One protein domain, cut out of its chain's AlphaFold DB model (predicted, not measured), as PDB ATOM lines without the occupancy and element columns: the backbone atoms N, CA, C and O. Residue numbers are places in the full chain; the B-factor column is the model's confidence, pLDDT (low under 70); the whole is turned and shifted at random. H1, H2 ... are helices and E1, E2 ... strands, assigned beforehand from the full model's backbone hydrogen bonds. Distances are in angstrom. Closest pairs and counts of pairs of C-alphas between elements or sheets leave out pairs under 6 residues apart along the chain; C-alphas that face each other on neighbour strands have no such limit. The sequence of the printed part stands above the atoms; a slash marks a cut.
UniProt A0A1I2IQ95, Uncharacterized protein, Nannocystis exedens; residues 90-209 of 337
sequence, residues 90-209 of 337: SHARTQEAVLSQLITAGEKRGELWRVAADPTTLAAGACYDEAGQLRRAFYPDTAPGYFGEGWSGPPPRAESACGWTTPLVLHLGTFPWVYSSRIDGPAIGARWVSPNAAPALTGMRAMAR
ATOM      1  N   SER A  90      30.476 -17.879 -56.023       96.75
ATOM      2  CA  SER A  90      31.790 -17.327 -56.396       96.75
ATOM      3  C   SER A  90      32.298 -16.381 -55.308       96.75
ATOM      4  O   SER A  90      33.395 -16.563 -54.778       96.75
ATOM      5  N   HIS A  91      31.443 -15.442 -54.889       97.75
ATOM      6  CA  HIS A  91      31.743 -14.503 -53.812       97.75
ATOM      7  C   HIS A  91      32.022 -15.229 -52.493       97.75
ATOM      8  O   HIS A  91      33.048 -14.980 -51.856       97.75
ATOM      9  N   ALA A  92      31.154 -16.163 -52.105       97.56
ATOM     10  CA  ALA A  92      31.287 -16.893 -50.851       97.56
ATOM     11  C   ALA A  92      32.561 -17.747 -50.797       97.56
ATOM     12  O   ALA A  92      33.256 -17.727 -49.786       97.56
ATOM     13  N   ARG A  93      32.928 -18.450 -51.876       97.56
ATOM     14  CA  ARG A  93      34.179 -19.228 -51.916       97.56
ATOM     15  C   ARG A  93      35.416 -18.345 -51.772       97.56
ATOM     16  O   ARG A  93      36.321 -18.704 -51.020       97.56
ATOM     17  N   THR A  94      35.448 -17.188 -52.436       97.94
ATOM     18  CA  THR A  94      36.552 -16.234 -52.254       97.94
ATOM     19  C   THR A  94      36.595 -15.717 -50.817       97.94
ATOM     20  O   THR A  94      37.669 -15.689 -50.219       97.94
ATOM     21  N   GLN A  95      35.450 -15.357 -50.224       98.12
ATOM     22  CA  GLN A  95      35.406 -14.931 -48.821       98.12
ATOM     23  C   GLN A  95      35.910 -16.021 -47.867       98.12
ATOM     24  O   GLN A  95      36.698 -15.716 -46.976       98.12
ATOM     25  N   GLU A  96      35.507 -17.277 -48.064       98.31
ATOM     26  CA  GLU A  96      35.953 -18.418 -47.253       98.31
ATOM     27  C   GLU A  96      37.476 -18.595 -47.305       98.31
ATOM     28  O   GLU A  96      38.131 -18.715 -46.267       98.31
ATOM     29  N   ALA A  97      38.051 -18.573 -48.513       98.31
ATOM     30  CA  ALA A  97      39.487 -18.739 -48.716       98.31
ATOM     31  C   ALA A  97      40.286 -17.597 -48.070       98.31
ATOM     32  O   ALA A  97      41.269 -17.837 -47.365       98.31
ATOM     33  N   VAL A  98      39.827 -16.355 -48.253       98.44
ATOM     34  CA  VAL A  98      40.449 -15.174 -47.646       98.44
ATOM     35  C   VAL A  98      40.340 -15.209 -46.121       98.44
ATOM     36  O   VAL A  98      41.342 -14.988 -45.443       98.44
ATOM     37  N   LEU A  99      39.165 -15.519 -45.558       98.56
ATOM     38  CA  LEU A  99      38.990 -15.624 -44.105       98.56
ATOM     39  C   LEU A  99      39.888 -16.706 -43.513       98.56
ATOM     40  O   LEU A  99      40.561 -16.447 -42.521       98.56
ATOM     41  N   SER A 100      39.954 -17.882 -44.135       98.31
ATOM     42  CA  SER A 100      40.817 -18.976 -43.681       98.31
ATOM     43  C   SER A 100      42.292 -18.562 -43.638       98.31
ATOM     44  O   SER A 100      42.987 -18.824 -42.651       98.31
ATOM     45  N   GLN A 101      42.763 -17.853 -44.671       98.38
ATOM     46  CA  GLN A 101      44.123 -17.317 -44.727       98.38
ATOM     47  C   GLN A 101      44.368 -16.263 -43.634       98.38
ATOM     48  O   GLN A 101      45.376 -16.332 -42.926       98.38
ATOM     49  N   LEU A 102      43.444 -15.311 -43.464       98.25
ATOM     50  CA  LEU A 102      43.547 -14.250 -42.458       98.25
ATOM     51  C   LEU A 102      43.510 -14.794 -41.028       98.25
ATOM     52  O   LEU A 102      44.312 -14.363 -40.206       98.25
ATOM     53  N   ILE A 103      42.626 -15.751 -40.736       98.25
ATOM     54  CA  ILE A 103      42.511 -16.390 -39.419       98.25
ATOM     55  C   ILE A 103      43.809 -17.121 -39.083       98.25
ATOM     56  O   ILE A 103      44.378 -16.889 -38.022       98.25
ATOM     57  N   THR A 104      44.325 -17.930 -40.012       97.75
ATOM     58  CA  THR A 104      45.586 -18.664 -39.816       97.75
ATOM     59  C   THR A 104      46.749 -17.705 -39.544       97.75
ATOM     60  O   THR A 104      47.551 -17.917 -38.632       97.75
ATOM     61  N   ALA A 105      46.841 -16.616 -40.313       97.19
ATOM     62  CA  ALA A 105      47.875 -15.606 -40.125       97.19
ATOM     63  C   ALA A 105      47.713 -14.842 -38.798       97.19
ATOM     64  O   ALA A 105      48.708 -14.620 -38.109       97.19
ATOM     65  N   GLY A 106      46.483 -14.467 -38.441       96.94
ATOM     66  CA  GLY A 106      46.155 -13.775 -37.196       96.94
ATOM     67  C   GLY A 106      46.470 -14.629 -35.972       96.94
ATOM     68  O   GLY A 106      47.131 -14.156 -35.056       96.94
ATOM     69  N   GLU A 107      46.112 -15.914 -35.984       94.81
ATOM     70  CA  GLU A 107      46.455 -16.856 -34.912       94.81
ATOM     71  C   GLU A 107      47.965 -16.993 -34.736       94.81
ATOM     72  O   GLU A 107      48.456 -16.939 -33.611       94.81
ATOM     73  N   LYS A 108      48.716 -17.109 -35.837       94.19
ATOM     74  CA  LYS A 108      50.180 -17.211 -35.787       94.19
ATOM     75  C   LYS A 108      50.842 -15.959 -35.197       94.19
ATOM     76  O   LYS A 108      51.883 -16.078 -34.558       94.19
ATOM     77  N   ARG A 109      50.272 -14.775 -35.434       94.62
ATOM     78  CA  ARG A 109      50.804 -13.492 -34.940       94.62
ATOM     79  C   ARG A 109      50.271 -13.091 -33.564       94.62
ATOM     80  O   ARG A 109      50.835 -12.193 -32.954       94.62
ATOM     81  N   GLY A 110      49.199 -13.725 -33.089       95.69
ATOM     82  CA  GLY A 110      48.451 -13.255 -31.922       95.69
ATOM     83  C   GLY A 110      47.582 -12.027 -32.214       95.69
ATOM     84  O   GLY A 110      47.276 -11.265 -31.308       95.69
ATOM     85  N   GLU A 111      47.172 -11.818 -33.463       96.12
ATOM     86  CA  GLU A 111      46.422 -10.644 -33.940       96.12
ATOM     87  C   GLU A 111      45.094 -11.055 -34.603       96.12
ATOM     88  O   GLU A 111      44.714 -10.551 -35.659       96.12
ATOM     89  N   LEU A 112      44.390 -12.032 -34.025       97.50
ATOM     90  CA  LEU A 112      43.137 -12.551 -34.578       97.50
ATOM     91  C   LEU A 112      41.964 -11.573 -34.402       97.50
ATOM     92  O   LEU A 112      41.083 -11.525 -35.259       97.50
ATOM     93  N   TRP A 113      41.939 -10.788 -33.318       98.06
ATOM     94  CA  TRP A 113      40.862  -9.830 -33.045       98.06
ATOM     95  C   TRP A 113      40.655  -8.849 -34.200       98.06
ATOM     96  O   TRP A 113      39.523  -8.635 -34.640       98.06
ATOM     97  N   ARG A 114      41.754  -8.271 -34.694       96.00
ATOM     98  CA  ARG A 114      41.787  -7.373 -35.847       96.00
ATOM     99  C   ARG A 114      42.875  -7.833 -36.808       96.00
ATOM    100  O   ARG A 114      44.060  -7.658 -36.537       96.00
ATOM    101  N   VAL A 115      42.456  -8.337 -37.962       95.12
ATOM    102  CA  VAL A 115      43.351  -8.798 -39.028       95.12
ATOM    103  C   VAL A 115      43.479  -7.736 -40.116       95.12
ATOM    104  O   VAL A 115      42.504  -7.062 -40.454       95.12
ATOM    105  N   ALA A 116      44.683  -7.599 -40.670       93.12
ATOM    106  CA  ALA A 116      44.967  -6.718 -41.795       93.12
ATOM    107  C   ALA A 116      45.911  -7.397 -42.798       93.12
ATOM    108  O   ALA A 116      46.880  -8.051 -42.397       93.12
ATOM    109  N   ALA A 117      45.644  -7.237 -44.094       93.19
ATOM    110  CA  ALA A 117      46.498  -7.763 -45.157       93.19
ATOM    111  C   ALA A 117      46.424  -6.929 -46.442       93.19
ATOM    112  O   ALA A 117      45.414  -6.286 -46.733       93.19
ATOM    113  N   ASP A 118      47.499  -6.990 -47.230       92.94
ATOM    114  CA  ASP A 118      47.510  -6.515 -48.613       92.94
ATOM    115  C   ASP A 118      46.642  -7.460 -49.470       92.94
ATOM    116  O   ASP A 118      46.950  -8.660 -49.521       92.94
ATOM    117  N   PRO A 119      45.581  -6.971 -50.151       93.12
ATOM    118  CA  PRO A 119      44.691  -7.803 -50.949       93.12
ATOM    119  C   PRO A 119      45.412  -8.616 -52.017       93.12
ATOM    120  O   PRO A 119      45.002  -9.739 -52.282       93.12
ATOM    121  N   THR A 120      46.512  -8.108 -52.580       92.62
ATOM    122  CA  THR A 120      47.279  -8.792 -53.636       92.62
ATOM    123  C   THR A 120      47.946 -10.082 -53.154       92.62
ATOM    124  O   THR A 120      48.261 -10.956 -53.956       92.62
ATOM    125  N   THR A 121      48.118 -10.233 -51.838       93.44
ATOM    126  CA  THR A 121      48.693 -11.430 -51.202       93.44
ATOM    127  C   THR A 121      47.637 -12.454 -50.782       93.44
ATOM    128  O   THR A 121      47.973 -13.537 -50.294       93.44
ATOM    129  N   LEU A 122      46.357 -12.111 -50.929       95.19
ATOM    130  CA  LEU A 122      45.239 -12.947 -50.517       95.19
ATOM    131  C   LEU A 122      44.758 -13.838 -51.661       95.19
ATOM    132  O   LEU A 122      44.977 -13.548 -52.838       95.19
ATOM    133  N   ALA A 123      44.053 -14.915 -51.310       94.06
ATOM    134  CA  ALA A 123      43.389 -15.785 -52.275       94.06
ATOM    135  C   ALA A 123      42.600 -14.969 -53.320       94.06
ATOM    136  O   ALA A 123      41.759 -14.136 -52.971       94.06
ATOM    137  N   ALA A 124      42.913 -15.197 -54.602       92.69
ATOM    138  CA  ALA A 124      42.349 -14.479 -55.751       92.69
ATOM    139  C   ALA A 124      42.423 -12.937 -55.653       92.69
ATOM    140  O   ALA A 124      41.565 -12.235 -56.182       92.69
ATOM    141  N   GLY A 125      43.408 -12.381 -54.938       93.81
ATOM    142  CA  GLY A 125      43.522 -10.935 -54.741       93.81
ATOM    143  C   GLY A 125      42.412 -10.335 -53.859       93.81
ATOM    144  O   GLY A 125      42.149  -9.134 -53.941       93.81
ATOM    145  N   ALA A 126      41.698 -11.176 -53.096       96.00
ATOM    146  CA  ALA A 126      40.403 -10.867 -52.481       96.00
ATOM    147  C   ALA A 126      39.341 -10.373 -53.486       96.00
ATOM    148  O   ALA A 126      38.450  -9.592 -53.136       96.00
ATOM    149  N   CYS A 127      39.420 -10.855 -54.725       97.00
ATOM    150  CA  CYS A 127      38.479 -10.573 -55.799       97.00
ATOM    151  C   CYS A 127      37.741 -11.849 -56.228       97.00
ATOM    152  O   CYS A 127      38.268 -12.958 -56.140       97.00
ATOM    153  N   TYR A 128      36.506 -11.700 -56.690       97.00
ATOM    154  CA  TYR A 128      35.706 -12.787 -57.253       97.00
ATOM    155  C   TYR A 128      35.114 -12.362 -58.597       97.00
ATOM    156  O   TYR A 128      34.908 -11.171 -58.827       97.00
ATOM    157  N   ASP A 129      34.854 -13.329 -59.473       95.94
ATOM    158  CA  ASP A 129      34.165 -13.074 -60.738       95.94
ATOM    159  C   ASP A 129      32.649 -13.073 -60.533       95.94
ATOM    160  O   ASP A 129      32.090 -14.004 -59.934       95.94
ATOM    161  N   GLU A 130      32.001 -12.029 -61.040       94.19
ATOM    162  CA  GLU A 130      30.554 -11.914 -61.154       94.19
ATOM    163  C   GLU A 130      30.193 -11.574 -62.599       94.19
ATOM    164  O   GLU A 130      30.291 -10.423 -63.023       94.19
ATOM    165  N   ALA A 131      29.782 -12.599 -63.352       91.19
ATOM    166  CA  ALA A 131      29.388 -12.484 -64.754       91.19
ATOM    167  C   ALA A 131      30.475 -11.840 -65.645       91.19
ATOM    168  O   ALA A 131      30.174 -10.986 -66.479       91.19
ATOM    169  N   GLY A 132      31.739 -12.243 -65.465       90.94
ATOM    170  CA  GLY A 132      32.875 -11.726 -66.235       90.94
ATOM    171  C   GLY A 132      33.436 -10.396 -65.728       90.94
ATOM    172  O   GLY A 132      34.360  -9.853 -66.335       90.94
ATOM    173  N   GLN A 133      32.895  -9.846 -64.635       94.25
ATOM    174  CA  GLN A 133      33.428  -8.662 -63.971       94.25
ATOM    175  C   GLN A 133      34.029  -9.033 -62.614       94.25
ATOM    176  O   GLN A 133      33.343  -9.556 -61.735       94.25
ATOM    177  N   LEU A 134      35.298  -8.681 -62.403       96.50
ATOM    178  CA  LEU A 134      35.955  -8.870 -61.114       96.50
ATOM    179  C   LEU A 134      35.461  -7.848 -60.082       96.50
ATOM    180  O   LEU A 134      35.486  -6.638 -60.313       96.50
ATOM    181  N   ARG A 135      35.044  -8.339 -58.914       96.81
ATOM    182  CA  ARG A 135      34.517  -7.544 -57.796       96.81
ATOM    183  C   ARG A 135      35.233  -7.877 -56.494       96.81
ATOM    184  O   ARG A 135      35.782  -8.960 -56.328       96.81
ATOM    185  N   ARG A 136      35.230  -6.930 -55.553       96.75
ATOM    186  CA  ARG A 136      35.871  -7.089 -54.238       96.75
ATOM    187  C   ARG A 136      35.048  -8.017 -53.355       96.75
ATOM    188  O   ARG A 136      33.858  -7.787 -53.162       96.75
ATOM    189  N   ALA A 137      35.691  -9.011 -52.750       97.12
ATOM    190  CA  ALA A 137      35.020  -9.960 -51.866       97.12
ATOM    191  C   ALA A 137      34.613  -9.345 -50.511       97.12
ATOM    192  O   ALA A 137      33.742  -9.878 -49.826       97.12
ATOM    193  N   PHE A 138      35.205  -8.215 -50.117       96.94
ATOM    194  CA  PHE A 138      34.875  -7.509 -48.877       96.94
ATOM    195  C   PHE A 138      34.796  -6.000 -49.108       96.94
ATOM    196  O   PHE A 138      35.296  -5.467 -50.099       96.94
ATOM    197  N   TYR A 139      34.170  -5.309 -48.159       93.75
ATOM    198  CA  TYR A 139      34.167  -3.855 -48.122       93.75
ATOM    199  C   TYR A 139      35.546  -3.309 -47.683       93.75
ATOM    200  O   TYR A 139      36.108  -3.833 -46.719       93.75
ATOM    201  N   PRO A 140      36.094  -2.269 -48.347       91.12
ATOM    202  CA  PRO A 140      37.330  -1.604 -47.930       91.12
ATOM    203  C   PRO A 140      37.094  -0.718 -46.695       91.12
ATOM    204  O   PRO A 140      36.762   0.460 -46.806       91.12
ATOM    205  N   ASP A 141      37.268  -1.290 -45.508       91.12
ATOM    206  CA  ASP A 141      37.064  -0.605 -44.227       91.12
ATOM    207  C   ASP A 141      38.328   0.129 -43.749       91.12
ATOM    208  O   ASP A 141      38.948  -0.229 -42.750       91.12
ATOM    209  N   THR A 142      38.758   1.130 -44.517       88.75
ATOM    210  CA  THR A 142      39.988   1.901 -44.245       88.75
ATOM    211  C   THR A 142      39.743   3.374 -43.937       88.75
ATOM    212  O   THR A 142      40.679   4.082 -43.564       88.75
ATOM    213  N   ALA A 143      38.493   3.828 -44.040       89.31
ATOM    214  CA  ALA A 143      38.073   5.151 -43.596       89.31
ATOM    215  C   ALA A 143      38.003   5.232 -42.056       89.31
ATOM    216  O   ALA A 143      37.883   4.197 -41.396       89.31
ATOM    217  N   PRO A 144      38.036   6.444 -41.469       91.44
ATOM    218  CA  PRO A 144      37.804   6.620 -40.041       91.44
ATOM    219  C   PRO A 144      36.456   6.021 -39.612       91.44
ATOM    220  O   PRO A 144      35.420   6.295 -40.217       91.44
ATOM    221  N   GLY A 145      36.471   5.217 -38.548       93.50
ATOM    222  CA  GLY A 145      35.310   4.485 -38.043       93.50
ATOM    223  C   GLY A 145      35.286   4.456 -36.518       93.50
ATOM    224  O   GLY A 145      36.042   5.162 -35.854       93.50
ATOM    225  N   TYR A 146      34.413   3.642 -35.932       94.81
ATOM    226  CA  TYR A 146      34.307   3.552 -34.472       94.81
ATOM    227  C   TYR A 146      35.435   2.746 -33.824       94.81
ATOM    228  O   TYR A 146      35.634   2.858 -32.624       94.81
ATOM    229  N   PHE A 147      36.197   1.975 -34.597       92.31
ATOM    230  CA  PHE A 147      37.370   1.236 -34.119       92.31
ATOM    231  C   PHE A 147      38.695   1.906 -34.493       92.31
ATOM    232  O   PHE A 147      39.697   1.207 -34.603       92.31
ATOM    233  N   GLY A 148      38.688   3.217 -34.760       87.56
ATOM    234  CA  GLY A 148      39.902   4.006 -34.964       87.56
ATOM    235  C   GLY A 148      39.811   5.050 -36.075       87.56
ATOM    236  O   GLY A 148      38.796   5.222 -36.750       87.56
ATOM    237  N   GLU A 149      40.929   5.733 -36.301       88.44
ATOM    238  CA  GLU A 149      41.052   6.848 -37.251       88.44
ATOM    239  C   GLU A 149      41.185   6.424 -38.724       88.44
ATOM    240  O   GLU A 149      41.437   7.252 -39.594       88.44
ATOM    241  N   GLY A 150      40.980   5.142 -39.026       84.94
ATOM    242  CA  GLY A 150      41.178   4.574 -40.357       84.94
ATOM    243  C   GLY A 150      42.579   3.994 -40.540       84.94
ATOM    244  O   GLY A 150      43.319   3.767 -39.580       84.94
ATOM    245  N   TRP A 151      42.935   3.678 -41.785       84.06
ATOM    246  CA  TRP A 151      44.235   3.089 -42.099       84.06
ATOM    247  C   TRP A 151      45.321   4.159 -42.231       84.06
ATOM    248  O   TRP A 151      45.281   4.980 -43.142       84.06
ATOM    249  N   SER A 152      46.323   4.103 -41.351       75.69
ATOM    250  CA  SER A 152      47.499   4.986 -41.368       75.69
ATOM    251  C   SER A 152      48.759   4.344 -41.964       75.69
ATOM    252  O   SER A 152      49.804   4.988 -42.033       75.69
ATOM    253  N   GLY A 153      48.697   3.063 -42.340       72.06
ATOM    254  CA  GLY A 153      49.845   2.330 -42.873       72.06
ATOM    255  C   GLY A 153      50.100   2.607 -44.359       72.06
ATOM    256  O   GLY A 153      49.312   3.293 -45.016       72.06
ATOM    257  N   PRO A 154      51.171   2.032 -44.931       73.44
ATOM    258  CA  PRO A 154      51.436   2.174 -46.355       73.44
ATOM    259  C   PRO A 154      50.281   1.575 -47.177       73.44
ATOM    260  O   PRO A 154      49.662   0.593 -46.743       73.44
ATOM    261  N   PRO A 155      49.967   2.148 -48.350       78.88
ATOM    262  CA  PRO A 155      49.041   1.519 -49.278       78.88
ATOM    263  C   PRO A 155      49.616   0.180 -49.786       78.88
ATOM    264  O   PRO A 155      50.833  -0.033 -49.725       78.88
ATOM    265  N   PRO A 156      48.763  -0.728 -50.295       81.06
ATOM    266  CA  PRO A 156      49.197  -1.901 -51.046       81.06
ATOM    267  C   PRO A 156      50.200  -1.536 -52.139       81.06
ATOM    268  O   PRO A 156      50.123  -0.463 -52.740       81.06
ATOM    269  N   ARG A 157      51.139  -2.447 -52.410       75.81
ATOM    270  CA  ARG A 157      52.217  -2.198 -53.388       75.81
ATOM    271  C   ARG A 157      51.729  -2.190 -54.832       75.81
ATOM    272  O   ARG A 157      52.390  -1.619 -55.693       75.81
ATOM    273  N   ALA A 158      50.608  -2.853 -55.087       78.81
ATOM    274  CA  ALA A 158      49.975  -2.933 -56.388       78.81
ATOM    275  C   ALA A 158      48.452  -2.941 -56.227       78.81
ATOM    276  O   ALA A 158      47.914  -3.263 -55.166       78.81
ATOM    277  N   GLU A 159      47.768  -2.588 -57.306       84.62
ATOM    278  CA  GLU A 159      46.325  -2.719 -57.414       84.62
ATOM    279  C   GLU A 159      45.949  -4.196 -57.609       84.62
ATOM    280  O   GLU A 159      46.569  -4.912 -58.397       84.62
ATOM    281  N   SER A 160      44.939  -4.673 -56.876       86.81
ATOM    282  CA  SER A 160      44.390  -6.018 -57.099       86.81
ATOM    283  C   SER A 160      43.589  -6.090 -58.405       86.81
ATOM    284  O   SER A 160      43.128  -5.075 -58.917       86.81
ATOM    285  N   ALA A 161      43.323  -7.296 -58.908       88.12
ATOM    286  CA  ALA A 161      42.651  -7.524 -60.191       88.12
ATOM    287  C   ALA A 161      41.233  -6.907 -60.306       88.12
ATOM    288  O   ALA A 161      40.758  -6.659 -61.407       88.12
ATOM    289  N   CYS A 162      40.559  -6.630 -59.182       93.69
ATOM    290  CA  CYS A 162      39.274  -5.914 -59.111       93.69
ATOM    291  C   CYS A 162      39.413  -4.428 -58.726       93.69
ATOM    292  O   CYS A 162      38.502  -3.832 -58.144       93.69
ATOM    293  N   GLY A 163      40.579  -3.841 -58.973       90.88
ATOM    294  CA  GLY A 163      40.863  -2.434 -58.732       90.88
ATOM    295  C   GLY A 163      40.966  -2.039 -57.256       90.88
ATOM    296  O   GLY A 163      40.507  -0.972 -56.845       90.88
ATOM    297  N   TRP A 164      41.426  -2.944 -56.388       92.62
ATOM    298  CA  TRP A 164      41.509  -2.696 -54.942       92.62
ATOM    299  C   TRP A 164      42.883  -2.130 -54.560       92.62
ATOM    300  O   TRP A 164      43.898  -2.784 -54.772       92.62
ATOM    301  N   THR A 165      42.890  -0.932 -53.969       89.25
ATOM    302  CA  THR A 165      44.083  -0.114 -53.673       89.25
ATOM    303  C   THR A 165      44.295   0.196 -52.183       89.25
ATOM    304  O   THR A 165      45.062   1.084 -51.828       89.25
ATOM    305  N   THR A 166      43.608  -0.499 -51.278       91.94
ATOM    306  CA  THR A 166      43.711  -0.311 -49.818       91.94
ATOM    307  C   THR A 166      43.813  -1.673 -49.135       91.94
ATOM    308  O   THR A 166      43.381  -2.662 -49.724       91.94
ATOM    309  N   PRO A 167      44.379  -1.783 -47.923       92.56
ATOM    310  CA  PRO A 167      44.408  -3.060 -47.218       92.56
ATOM    311  C   PRO A 167      43.003  -3.559 -46.879       92.56
ATOM    312  O   PRO A 167      42.087  -2.775 -46.623       92.56
ATOM    313  N   LEU A 168      42.854  -4.881 -46.815       94.19
ATOM    314  CA  LEU A 168      41.693  -5.502 -46.195       94.19
ATOM    315  C   LEU A 168      41.898  -5.509 -44.681       94.19
ATOM    316  O   LEU A 168      42.860  -6.105 -44.202       94.19
ATOM    317  N   VAL A 169      40.980  -4.882 -43.945       94.44
ATOM    318  CA  VAL A 169      40.922  -4.893 -42.479       94.44
ATOM    319  C   VAL A 169      39.597  -5.512 -42.039       94.44
ATOM    320  O   VAL A 169      38.546  -5.138 -42.555       94.44
ATOM    321  N   LEU A 170      39.644  -6.464 -41.101       96.62
ATOM    322  CA  LEU A 170      38.459  -7.082 -40.495       96.62
ATOM    323  C   LEU A 170      38.621  -7.179 -38.974       96.62
ATOM    324  O   LEU A 170      39.655  -7.628 -38.480       96.62
ATOM    325  N   HIS A 171      37.571  -6.827 -38.236       97.00
ATOM    326  CA  HIS A 171      37.483  -6.992 -36.784       97.00
ATOM    327  C   HIS A 171      36.742  -8.296 -36.455       97.00
ATOM    328  O   HIS A 171      35.530  -8.317 -36.238       97.00
ATOM    329  N   LEU A 172      37.462  -9.420 -36.468       98.06
ATOM    330  CA  LEU A 172      36.874 -10.743 -36.233       98.06
ATOM    331  C   LEU A 172      36.444 -10.946 -34.773       98.06
ATOM    332  O   LEU A 172      35.492 -11.680 -34.525       98.06
ATOM    333  N   GLY A 173      37.058 -10.241 -33.817       97.88
ATOM    334  CA  GLY A 173      36.628 -10.262 -32.412       97.88
ATOM    335  C   GLY A 173      35.229  -9.685 -32.173       97.88
ATOM    336  O   GLY A 173      34.565 -10.036 -31.198       97.88
ATOM    337  N   THR A 174      34.740  -8.854 -33.098       97.56
ATOM    338  CA  THR A 174      33.391  -8.269 -33.075       97.56
ATOM    339  C   THR A 174      32.471  -8.860 -34.141       97.56
ATOM    340  O   THR A 174      31.370  -8.345 -34.353       97.56
ATOM    341  N   PHE A 175      32.874  -9.955 -34.799       98.00
ATOM    342  CA  PHE A 175      32.020 -10.663 -35.753       98.00
ATOM    343  C   PHE A 175      30.647 -10.951 -35.117       98.00
ATOM    344  O   PHE A 175      30.621 -11.413 -33.973       98.00
ATOM    345  N   PRO A 176      29.509 -10.698 -35.803       96.88
ATOM    346  CA  PRO A 176      29.377 -10.376 -37.232       96.88
ATOM    347  C   PRO A 176      29.439  -8.885 -37.625       96.88
ATOM    348  O   PRO A 176      29.288  -8.568 -38.809       96.88
ATOM    349  N   TRP A 177      29.710  -7.966 -36.694       96.75
ATOM    350  CA  TRP A 177      30.043  -6.568 -37.011       96.75
ATOM    351  C   TRP A 177      31.550  -6.420 -37.211       96.75
ATOM    352  O   TRP A 177      32.300  -6.086 -36.299       96.75
ATOM    353  N   VAL A 178      31.994  -6.721 -38.427       95.75
ATOM    354  CA  VAL A 178      33.419  -6.839 -38.781       95.75
ATOM    355  C   VAL A 178      34.066  -5.543 -39.271       95.75
ATOM    356  O   VAL A 178      35.287  -5.496 -39.404       95.75
ATOM    357  N   TYR A 179      33.262  -4.521 -39.571       94.88
ATOM    358  CA  TYR A 179      33.711  -3.257 -40.152       94.88
ATOM    359  C   TYR A 179      33.489  -2.118 -39.162       94.88
ATOM    360  O   TYR A 179      32.376  -1.910 -38.686       94.88
ATOM    361  N   SER A 180      34.542  -1.357 -38.902       91.62
ATOM    362  CA  SER A 180      34.575  -0.194 -38.021       91.62
ATOM    363  C   SER A 180      33.674   0.952 -38.485       91.62
ATOM    364  O   SER A 180      33.123   1.671 -37.650       91.62
ATOM    365  N   SER A 181      33.506   1.120 -39.800       89.50
ATOM    366  CA  SER A 181      32.706   2.198 -40.397       89.50
ATOM    367  C   SER A 181      31.261   1.796 -40.725       89.50
ATOM    368  O   SER A 181      30.458   2.649 -41.097       89.50
ATOM    369  N   ARG A 182      30.898   0.510 -40.583       89.81
ATOM    370  CA  ARG A 182      29.568  -0.027 -40.938       89.81
ATOM    371  C   ARG A 182      28.930  -0.792 -39.785       89.81
ATOM    372  O   ARG A 182      28.743  -2.009 -39.840       89.81
ATOM    373  N   ILE A 183      28.600  -0.045 -38.737       90.81
ATOM    374  CA  ILE A 183      27.895  -0.543 -37.546       90.81
ATOM    375  C   ILE A 183      26.504   0.084 -37.368       90.81
ATOM    376  O   ILE A 183      25.875  -0.057 -36.323       90.81
ATOM    377  N   ASP A 184      26.019   0.778 -38.394       89.56
ATOM    378  CA  ASP A 184      24.714   1.436 -38.478       89.56
ATOM    379  C   ASP A 184      23.551   0.465 -38.723       89.56
ATOM    380  O   ASP A 184      22.401   0.803 -38.435       89.56
ATOM    381  N   GLY A 185      23.848  -0.721 -39.257       81.44
ATOM    382  CA  GLY A 185      22.860  -1.664 -39.770       81.44
ATOM    383  C   GLY A 185      23.009  -3.106 -39.264       81.44
ATOM    384  O   GLY A 185      23.732  -3.374 -38.295       81.44
ATOM    385  N   PRO A 186      22.305  -4.057 -39.911       83.06
ATOM    386  CA  PRO A 186      22.358  -5.469 -39.548       83.06
ATOM    387  C   PRO A 186      23.781  -6.011 -39.679       83.06
ATOM    388  O   PRO A 186      24.574  -5.525 -40.487       83.06
ATOM    389  N   ALA A 187      24.097  -7.046 -38.907       91.00
ATOM    390  CA  ALA A 187      25.444  -7.584 -38.837       91.00
ATOM    391  C   ALA A 187      25.895  -8.184 -40.184       91.00
ATOM    392  O   ALA A 187      25.530  -9.304 -40.544       91.00
ATOM    393  N   ILE A 188      26.682  -7.418 -40.948       92.88
ATOM    394  CA  ILE A 188      27.025  -7.726 -42.347       92.88
ATOM    395  C   ILE A 188      27.718  -9.087 -42.472       92.88
ATOM    396  O   ILE A 188      27.433  -9.820 -43.417       92.88
ATOM    397  N   GLY A 189      28.563  -9.459 -41.506       96.06
ATOM    398  CA  GLY A 189      29.248 -10.750 -41.493       96.06
ATOM    399  C   GLY A 189      28.298 -11.950 -41.456       96.06
ATOM    400  O   GLY A 189      28.596 -12.985 -42.040       96.06
ATOM    401  N   ALA A 190      27.114 -11.810 -40.849       95.31
ATOM    402  CA  ALA A 190      26.114 -12.879 -40.800       95.31
ATOM    403  C   ALA A 190      25.436 -13.123 -42.160       95.31
ATOM    404  O   ALA A 190      24.812 -14.160 -42.361       95.31
ATOM    405  N   ARG A 191      25.577 -12.188 -43.111       94.31
ATOM    406  CA  ARG A 191      25.053 -12.310 -44.480       94.31
ATOM    407  C   ARG A 191      26.029 -12.996 -45.432       94.31
ATOM    408  O   ARG A 191      25.709 -13.163 -46.603       94.31
ATOM    409  N   TRP A 192      27.216 -13.379 -44.970       96.81
ATOM    410  CA  TRP A 192      28.191 -14.088 -45.793       96.81
ATOM    411  C   TRP A 192      27.795 -15.560 -45.938       96.81
ATOM    412  O   TRP A 192      28.362 -16.450 -45.304       96.81
ATOM    413  N   VAL A 193      26.751 -15.801 -46.731       96.25
ATOM    414  CA  VAL A 193      26.179 -17.121 -46.985       96.25
ATOM    415  C   VAL A 193      25.641 -17.210 -48.412       96.25
ATOM    416  O   VAL A 193      24.955 -16.313 -48.909       96.25
ATOM    417  N   SER A 194      25.967 -18.328 -49.049       96.56
ATOM    418  CA  SER A 194      25.526 -18.758 -50.375       96.56
ATOM    419  C   SER A 194      24.882 -20.152 -50.264       96.56
ATOM    420  O   SER A 194      24.979 -20.765 -49.196       96.56
ATOM    421  N   PRO A 195      24.243 -20.692 -51.319       94.38
ATOM    422  CA  PRO A 195      23.732 -22.062 -51.291       94.38
ATOM    423  C   PRO A 195      24.791 -23.118 -50.936       94.38
ATOM    424  O   PRO A 195      24.468 -24.080 -50.244       94.38
ATOM    425  N   ASN A 196      26.043 -22.936 -51.379       94.31
ATOM    426  CA  ASN A 196      27.080 -23.968 -51.277       94.31
ATOM    427  C   ASN A 196      28.238 -23.635 -50.316       94.31
ATOM    428  O   ASN A 196      29.103 -24.478 -50.086       94.31
ATOM    429  N   ALA A 197      28.280 -22.429 -49.748       94.56
ATOM    430  CA  ALA A 197      29.324 -22.006 -48.812       94.56
ATOM    431  C   ALA A 197      28.797 -21.012 -47.765       94.56
ATOM    432  O   ALA A 197      27.958 -20.158 -48.067       94.56
ATOM    433  N   ALA A 198      29.341 -21.086 -46.546       96.38
ATOM    434  CA  ALA A 198      28.933 -20.258 -45.407       96.38
ATOM    435  C   ALA A 198      30.124 -19.574 -44.689       96.38
ATOM    436  O   ALA A 198      30.385 -19.900 -43.528       96.38
ATOM    437  N   PRO A 199      30.801 -18.588 -45.315       98.31
ATOM    438  CA  PRO A 199      31.885 -17.823 -44.676       98.31
ATOM    439  C   PRO A 199      31.514 -17.177 -43.340       98.31
ATOM    440  O   PRO A 199      32.363 -17.011 -42.462       98.31
ATOM    441  N   ALA A 200      30.233 -16.864 -43.139       98.25
ATOM    442  CA  ALA A 200      29.719 -16.397 -41.861       98.25
ATOM    443  C   ALA A 200      30.023 -17.378 -40.710       98.25
ATOM    444  O   ALA A 200      30.350 -16.955 -39.602       98.25
ATOM    445  N   LEU A 201      29.956 -18.691 -40.960       98.06
ATOM    446  CA  LEU A 201      30.278 -19.713 -39.963       98.06
ATOM    447  C   LEU A 201      31.772 -19.711 -39.614       98.06
ATOM    448  O   LEU A 201      32.128 -19.867 -38.447       98.06
ATOM    449  N   THR A 202      32.640 -19.492 -40.599       98.44
ATOM    450  CA  THR A 202      34.090 -19.371 -40.393       98.44
ATOM    451  C   THR A 202      34.433 -18.135 -39.559       98.44
ATOM    452  O   THR A 202      35.197 -18.239 -38.598       98.44
ATOM    453  N   GLY A 203      33.783 -16.997 -39.824       98.38
ATOM    454  CA  GLY A 203      33.895 -15.803 -38.980       98.38
ATOM    455  C   GLY A 203      33.398 -16.023 -37.545       98.38
ATOM    456  O   GLY A 203      34.088 -15.667 -36.590       98.38
ATOM    457  N   MET A 204      32.245 -16.680 -37.370       98.38
ATOM    458  CA  MET A 204      31.703 -16.997 -36.041       98.38
ATOM    459  C   MET A 204      32.631 -17.919 -35.244       98.38
ATOM    460  O   MET A 204      32.841 -17.705 -34.052       98.38
ATOM    461  N   ARG A 205      33.236 -18.919 -35.898       98.25
ATOM    462  CA  ARG A 205      34.239 -19.796 -35.277       98.25
ATOM    463  C   ARG A 205      35.470 -19.018 -34.820       98.25
ATOM    464  O   ARG A 205      35.947 -19.263 -33.719       98.25
ATOM    465  N   ALA A 206      35.960 -18.070 -35.620       98.06
ATOM    466  CA  ALA A 206      37.085 -17.221 -35.228       98.06
ATOM    467  C   ALA A 206      36.772 -16.384 -33.975       98.06
ATOM    468  O   ALA A 206      37.591 -16.319 -33.061       98.06
ATOM    469  N   MET A 207      35.569 -15.805 -33.894       98.00
ATOM    470  CA  MET A 207      35.115 -15.079 -32.703       98.00
ATOM    471  C   MET A 207      34.989 -16.004 -31.487       98.00
ATOM    472  O   MET A 207      35.510 -15.685 -30.420       98.00
ATOM    473  N   ALA A 208      34.369 -17.176 -31.649       97.56
ATOM    474  CA  ALA A 208      34.199 -18.144 -30.566       97.56
ATOM    475  C   ALA A 208      35.543 -18.625 -29.985       97.56
ATOM    476  O   ALA A 208      35.663 -18.754 -28.769       97.56
ATOM    477  N   ARG A 209      36.584 -18.794 -30.817       96.38
ATOM    478  CA  ARG A 209      37.947 -19.132 -30.358       96.38
ATOM    479  C   ARG A 209      38.526 -18.099 -29.386       96.38
ATOM    480  O   ARG A 209      39.258 -18.467 -28.475       96.38
TER     481      ARG A 209
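AT A GLANCE: This is residues 90 to 209 of the 337 residues of an uncharacterized protein of Nannocystis exedens (UniProt A0A1I2IQ95). A long helix, H1, runs past two small two-stranded sheets, E1 with E4 beside its residues 98 to 109 and the hairpin of E2 and E3 beside its residues 90 to 98. H4 packs side by side with H1, and residues 141 to 155 loop over the side of E1 and E4 away from H1. The printed part has 120 residues, with four named helices and four named strands in the order H1 E1 H2 E2 E3 E4 H3 H4; both sheets are antiparallel. The class is mixed, helices and strands, with under half of the residues in named elements. The whole is compact and rounded, with a radius of gyration of the C-alphas of 13.4 A and spans of 35 by 34 by 32 A.

HOW THE PARTS SIT: H1, residues 90 to 109, touches H2, residues 123 to 126, with residues 94 to 101 alone; their closest C-alphas, Val 98 and Ala 123, are 5.5 A apart. E1, residues 114 to 117, comes closest to H1 at the C-alphas of Gly 106 and Val 115, 6.0 A. E1 is antiparallel to E4, residues 168 to 171, at 170 degrees, with N 115 and O 170 within hydrogen-bond range at 2.9 A. E2, residues 127 to 130, and E3, residues 133 to 136, form an antiparallel hairpin at 139 degrees, with N 128 and O 135 at 2.9 A. H4, residues 199 to 209, touches H1, closest at the C-alphas of Glu 96 and Pro 199, 4.9 A, at a shallow tilt of 19 degrees, the same way. H3, residues 188 to 191, touches H4 at the closest C-alphas, Ala 190 and Ala 200, 5.1 A. Every O i to N i+4 pair is within range in H1 and H4; H2 and H3 are too short for one.

IN THESE COORDINATES: H1 begins at C-alpha 90 (31.790, -17.327, -56.396) and is 28.9 A long. H4, 15.6 A, ends at C-alpha 209 (37.947, -19.132, -30.358).

THE WHOLE: The farthest C-alphas, Gly 110 and Ala 131, are 38.0 A apart. The printed part has no cut; the links E3 to E4 and E4 to H3 are long. Mean pLDDT of the printed part is 93.4, and no printed residue is under 70.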